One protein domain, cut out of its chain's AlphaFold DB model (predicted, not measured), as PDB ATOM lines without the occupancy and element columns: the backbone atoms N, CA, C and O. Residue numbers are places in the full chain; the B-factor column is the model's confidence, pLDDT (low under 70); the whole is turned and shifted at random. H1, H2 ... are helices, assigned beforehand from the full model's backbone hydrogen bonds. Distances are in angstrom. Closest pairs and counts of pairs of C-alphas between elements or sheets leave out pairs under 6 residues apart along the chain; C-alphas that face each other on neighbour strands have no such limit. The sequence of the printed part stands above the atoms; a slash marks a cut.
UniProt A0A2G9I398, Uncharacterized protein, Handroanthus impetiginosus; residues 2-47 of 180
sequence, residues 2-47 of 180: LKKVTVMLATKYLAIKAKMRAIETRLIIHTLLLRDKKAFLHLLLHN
ATOM      1  N   LEU A   2     306.227 211.996 262.174       80.62
ATOM      2  CA  LEU A   2     304.974 211.594 261.506       80.62
ATOM      3  C   LEU A   2     304.208 210.448 262.203       80.62
ATOM      4  O   LEU A   2     303.024 210.587 262.486       80.62
ATOM      5  N   LYS A   3     304.903 209.369 262.592       83.12
ATOM      6  CA  LYS A   3     304.303 208.212 263.292       83.12
ATOM      7  C   LYS A   3     303.656 208.568 264.641       83.12
ATOM      8  O   LYS A   3     302.679 207.953 265.048       83.12
ATOM      9  N   LYS A   4     304.189 209.573 265.345       84.12
ATOM     10  CA  LYS A   4     303.649 210.034 266.636       84.12
ATOM     11  C   LYS A   4     302.363 210.839 266.432       84.12
ATOM     12  O   LYS A   4     301.417 210.688 267.198       84.12
ATOM     13  N   VAL A   5     302.316 211.642 265.368       86.75
ATOM     14  CA  VAL A   5     301.127 212.412 264.981       86.75
ATOM     15  C   VAL A   5     299.999 211.479 264.545       86.75
ATOM     16  O   VAL A   5     298.880 211.645 265.017       86.75
ATOM     17  N   THR A   6     300.279 210.456 263.731       86.12
ATOM     18  CA  THR A   6     299.253 209.500 263.277       86.12
ATOM     19  C   THR A   6     298.659 208.687 264.425       86.12
ATOM     20  O   THR A   6     297.445 208.528 264.486       86.12
ATOM     21  N   VAL A   7     299.483 208.228 265.375       87.38
ATOM     22  CA  VAL A   7     298.998 207.504 266.564       87.38
ATOM     23  C   VAL A   7     298.134 208.411 267.443       87.38
ATOM     24  O   VAL A   7     297.051 208.010 267.857       87.38
ATOM     25  N   MET A   8     298.557 209.656 267.674       86.75
ATOM     26  CA  MET A   8     297.777 210.631 268.446       86.75
ATOM     27  C   MET A   8     296.456 211.014 267.759       86.75
ATOM     28  O   MET A   8     295.458 211.271 268.430       86.75
ATOM     29  N   LEU A   9     296.430 211.062 266.425       84.94
ATOM     30  CA  LEU A   9     295.214 211.334 265.664       84.94
ATOM     31  C   LEU A   9     294.244 210.149 265.737       84.94
ATOM     32  O   LEU A   9     293.052 210.345 265.959       84.94
ATOM     33  N   ALA A  10     294.763 208.924 265.619       84.62
ATOM     34  CA  ALA A  10     293.972 207.702 265.702       84.62
ATOM     35  C   ALA A  10     293.308 207.532 267.078       84.62
ATOM     36  O   ALA A  10     292.121 207.213 267.145       84.62
ATOM     37  N   THR A  11     294.024 207.806 268.174       84.75
ATOM     38  CA  THR A  11     293.460 207.706 269.533       84.75
ATOM     39  C   THR A  11     292.371 208.751 269.784       84.75
ATOM     40  O   THR A  11     291.314 208.419 270.323       84.75
ATOM     41  N   LYS A  12     292.570 209.997 269.332       84.50
ATOM     42  CA  LYS A  12     291.555 211.063 269.420       84.50
ATOM     43  C   LYS A  12     290.329 210.767 268.553       84.50
ATOM     44  O   LYS A  12     289.202 210.939 269.015       84.50
ATOM     45  N   TYR A  13     290.533 210.278 267.329       87.00
ATOM     46  CA  TYR A  13     289.451 209.875 266.429       87.00
ATOM     47  C   TYR A  13     288.602 208.751 267.032       87.00
ATOM     48  O   TYR A  13     287.375 208.836 267.012       87.00
ATOM     49  N   LEU A  14     289.233 207.730 267.619       83.62
ATOM     50  CA  LEU A  14     288.519 206.604 268.220       83.62
ATOM     51  C   LEU A  14     287.641 207.048 269.404       83.62
ATOM     52  O   LEU A  14     286.496 206.614 269.517       83.62
ATOM     53  N   ALA A  15     288.136 207.974 270.233       77.88
ATOM     54  CA  ALA A  15     287.375 208.554 271.339       77.88
ATOM     55  C   ALA A  15     286.163 209.382 270.865       77.88
ATOM     56  O   ALA A  15     285.093 209.320 271.472       77.88
ATOM     57  N   ILE A  16     286.303 210.131 269.765       83.44
ATOM     58  CA  ILE A  16     285.192 210.878 269.149       83.44
ATOM     59  C   ILE A  16     284.177 209.908 268.529       83.44
ATOM     60  O   ILE A  16     282.974 210.044 268.749       83.44
ATOM     61  N   LYS A  17     284.654 208.883 267.815       80.50
ATOM     62  CA  LYS A  17     283.819 207.852 267.184       80.50
ATOM     63  C   LYS A  17     282.972 207.089 268.205       80.50
ATOM     64  O   LYS A  17     281.809 206.812 267.931       80.50
ATOM     65  N   ALA A  18     283.517 206.800 269.386       75.75
ATOM     66  CA  ALA A  18     282.767 206.165 270.471       75.75
ATOM     67  C   ALA A  18     281.582 207.030 270.947       75.75
ATOM     68  O   ALA A  18     280.493 206.511 271.178       75.75
ATOM     69  N   LYS A  19     281.753 208.357 271.016       79.19
ATOM     70  CA  LYS A  19     280.685 209.308 271.387       79.19
ATOM     71  C   LYS A  19     279.673 209.561 270.261       79.19
ATOM     72  O   LYS A  19     278.554 209.992 270.526       79.19
ATOM     73  N   MET A  20     280.042 209.266 269.014       87.88
ATOM     74  CA  MET A  20     279.209 209.509 267.835       87.88
ATOM     75  C   MET A  20     277.980 208.597 267.771       87.88
ATOM     76  O   MET A  20     276.961 209.029 267.253       87.88
ATOM     77  N   ARG A  21     278.017 207.387 268.349       78.75
ATOM     78  CA  ARG A  21     276.870 206.459 268.314       78.75
ATOM     79  C   ARG A  21     275.619 207.020 268.994       78.75
ATOM     80  O   ARG A  21     274.527 206.875 268.464       78.75
ATOM     81  N   ALA A  22     275.776 207.712 270.123       81.00
ATOM     82  CA  ALA A  22     274.660 208.372 270.804       81.00
ATOM     83  C   ALA A  22     274.120 209.585 270.022       81.00
ATOM     84  O   ALA A  22     272.941 209.918 270.111       81.00
ATOM     85  N   ILE A  23     274.983 210.258 269.257       87.75
ATOM     86  CA  ILE A  23     274.588 211.371 268.386       87.75
ATOM     87  C   ILE A  23     273.867 210.834 267.146       87.75
ATOM     88  O   ILE A  23     272.847 211.382 266.752       87.75
ATOM     89  N   GLU A  24     274.361 209.742 266.570       86.38
ATOM     90  CA  GLU A  24     273.788 209.046 265.416       86.38
ATOM     91  C   GLU A  24     272.364 208.566 265.712       86.38
ATOM     92  O   GLU A  24     271.449 208.877 264.953       86.38
ATOM     93  N   THR A  25     272.140 207.908 266.855       90.94
ATOM     94  CA  THR A  25     270.789 207.486 267.261       90.94
ATOM     95  C   THR A  25     269.864 208.678 267.482       90.94
ATOM     96  O   THR A  25     268.736 208.671 266.989       90.94
ATOM     97  N   ARG A  26     270.341 209.740 268.148       85.81
ATOM     98  CA  ARG A  26     269.575 210.985 268.297       85.81
ATOM     99  C   ARG A  26     269.219 211.574 266.936       85.81
ATOM    100  O   ARG A  26     268.071 211.962 266.754       85.81
ATOM    101  N   LEU A  27     270.134 211.599 265.972       87.94
ATOM    102  CA  LEU A  27     269.868 212.144 264.640       87.94
ATOM    103  C   LEU A  27     268.838 211.311 263.868       87.94
ATOM    104  O   LEU A  27     267.986 211.884 263.198       87.94
ATOM    105  N   ILE A  28     268.884 209.979 263.981       91.31
ATOM    106  CA  ILE A  28     267.902 209.075 263.363       91.31
ATOM    107  C   ILE A  28     266.508 209.336 263.941       91.31
ATOM    108  O   ILE A  28     265.554 209.511 263.191       91.31
ATOM    109  N   ILE A  29     266.394 209.447 265.266       91.75
ATOM    110  CA  ILE A  29     265.120 209.763 265.927       91.75
ATOM    111  C   ILE A  29     264.599 211.123 265.455       91.75
ATOM    112  O   ILE A  29     263.452 211.223 265.033       91.75
ATOM    113  N   HIS A  30     265.445 212.157 265.451       85.06
ATOM    114  CA  HIS A  30     265.048 213.477 264.965       85.06
ATOM    115  C   HIS A  30     264.630 213.414 263.489       85.06
ATOM    116  O   HIS A  30     263.544 213.853 263.154       85.06
ATOM    117  N   THR A  31     265.417 212.815 262.596       81.44
ATOM    118  CA  THR A  31     265.076 212.736 261.160       81.44
ATOM    119  C   THR A  31     263.799 211.945 260.871       81.44
ATOM    120  O   THR A  31     263.056 212.325 259.968       81.44
ATOM    121  N   LEU A  32     263.499 210.895 261.643       78.88
ATOM    122  CA  LEU A  32     262.233 210.163 261.549       78.88
ATOM    123  C   LEU A  32     261.045 210.988 262.062       78.88
ATOM    124  O   LEU A  32     260.003 210.996 261.416       78.88
ATOM    125  N   LEU A  33     261.208 211.727 263.163       75.88
ATOM    126  CA  LEU A  33     260.169 212.606 263.720       75.88
ATOM    127  C   LEU A  33     259.954 213.885 262.892       75.88
ATOM    128  O   LEU A  33     258.849 214.415 262.839       75.88
ATOM    129  N   LEU A  34     260.995 214.382 262.219       66.38
ATOM    130  CA  LEU A  34     260.950 215.577 261.369       66.38
ATOM    131  C   LEU A  34     260.299 215.325 259.999       66.38
ATOM    132  O   LEU A  34     260.094 216.282 259.247       66.38
ATOM    133  N   ARG A  35     259.957 214.074 259.652       64.12
ATOM    134  CA  ARG A  35     259.178 213.779 258.436       64.12
ATOM    135  C   ARG A  35     257.797 214.436 258.470       64.12
ATOM    136  O   ARG A  35     257.353 214.939 257.438       64.12
ATOM    137  N   ASP A  36     257.197 214.558 259.651       63.81
ATOM    138  CA  ASP A  36     255.930 215.256 259.847       63.81
ATOM    139  C   ASP A  36     256.182 216.701 260.296       63.81
ATOM    140  O   ASP A  36     256.211 217.028 261.483       63.81
ATOM    141  N   LYS A  37     256.345 217.607 259.320       61.44
ATOM    142  CA  LYS A  37     256.649 219.044 259.525       61.44
ATOM    143  C   LYS A  37     255.735 219.756 260.541       61.44
ATOM    144  O   LYS A  37     256.124 220.778 261.101       61.44
ATOM    145  N   LYS A  38     254.528 219.230 260.775       61.56
ATOM    146  CA  LYS A  38     253.527 219.778 261.702       61.56
ATOM    147  C   LYS A  38     253.799 219.420 263.172       61.56
ATOM    148  O   LYS A  38     253.516 220.231 264.047       61.56
ATOM    149  N   ALA A  39     254.390 218.256 263.453       58.09
ATOM    150  CA  ALA A  39     254.633 217.784 264.821       58.09
ATOM    151  C   ALA A  39     255.860 218.449 265.475       58.09
ATOM    152  O   ALA A  39     255.876 218.700 266.680       58.09
ATOM    153  N   PHE A  40     256.873 218.802 264.675       60.19
ATOM    154  CA  PHE A  40     258.120 219.407 265.158       60.19
ATOM    155  C   PHE A  40     257.933 220.811 265.758       60.19
ATOM    156  O   PHE A  40     258.490 221.122 266.811       60.19
ATOM    157  N   LEU A  41     257.115 221.652 265.115       58.69
ATOM    158  CA  LEU A  41     256.799 222.997 265.610       58.69
ATOM    159  C   LEU A  41     256.021 222.935 266.932       58.69
ATOM    160  O   LEU A  41     256.317 223.692 267.852       58.69
ATOM    161  N   HIS A  42     255.096 221.982 267.071       57.53
ATOM    162  CA  HIS A  42     254.311 221.804 268.293       57.53
ATOM    163  C   HIS A  42     255.186 221.423 269.504       57.53
ATOM    164  O   HIS A  42     255.007 221.962 270.596       57.53
ATOM    165  N   LEU A  43     256.193 220.560 269.308       57.59
ATOM    166  CA  LEU A  43     257.092 220.120 270.382       57.59
ATOM    167  C   LEU A  43     258.089 221.207 270.824       57.59
ATOM    168  O   LEU A  43     258.417 221.301 272.006       57.59
ATOM    169  N   LEU A  44     258.553 222.058 269.902       58.62
ATOM    170  CA  LEU A  44     259.456 223.168 270.236       58.62
ATOM    171  C   LEU A  44     258.749 224.351 270.917       58.62
ATOM    172  O   LEU A  44     259.396 225.078 271.672       58.62
ATOM    173  N   LEU A  45     257.445 224.550 270.686       58.44
ATOM    174  CA  LEU A  45     256.689 225.644 271.312       58.44
ATOM    175  C   LEU A  45     256.150 225.325 272.715       58.44
ATOM    176  O   LEU A  45     255.943 226.256 273.491       58.44
ATOM    177  N   HIS A  46     255.966 224.055 273.090       53.03
ATOM    178  CA  HIS A  46     255.417 223.710 274.412       53.03
ATOM    179  C   HIS A  46     256.401 223.962 275.576       53.03
ATOM    180  O   HIS A  46     255.996 224.093 276.727       53.03
ATOM    181  N   ASN A  47     257.701 224.101 275.291       49.25
ATOM    182  CA  ASN A  47     258.757 224.144 276.310       49.25
ATOM    183  C   ASN A  47     259.165 225.559 276.781       49.25
ATOM    184  O   ASN A  47     260.250 225.736 277.332       49.25
TER     185      ASN A  47
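AT A GLANCE: This is residues 2 to 47 of the 180 residues of an uncharacterized protein of Handroanthus impetiginosus (UniProt A0A2G9I398). One long helix, H1, makes nearly the whole length of this domain, and a short helix, H2, turns off at its far end, so that the two form an L. H1 runs with a kink of 38 degrees near residue 20, and the contacts between the helices are few. The printed part has 46 residues, with two named helices, H1 then H2, and no named strand: all helix. It is extended, with a radius of gyration of the C-alphas of 17.8 A and spans of 52 by 20 by 14 A.

HOW THE PARTS SIT: H1, residues 2 to 33, stands free over residues 2 to 29. H2, residues 37 to 47, is about perpendicular to it, at 81 degrees. The two are close but not clearly touching; their closest C-alphas, those of Leu 33 and Phe 40, are 7.2 A apart. Of the O i to N i+4 pairs, 24 of 28 in H1 and 4 of 7 in H2 are within hydrogen-bond range.

IN THESE COORDINATES: H1 measures 44.9 A from C-alpha 2 at (304.974, 211.594, 261.506) to C-alpha 33 at (260.169, 212.606, 263.720). H2 measures 17.7 A and ends at C-alpha 47, at (258.757, 224.144, 276.310).

THE WHOLE: The C-alphas farthest apart, those of Leu 2 and His 46, are 52.6 A apart. The printed part has no cut, and the link from H1 to H2 is tight. Residues 34 to 47 have pLDDT under 70.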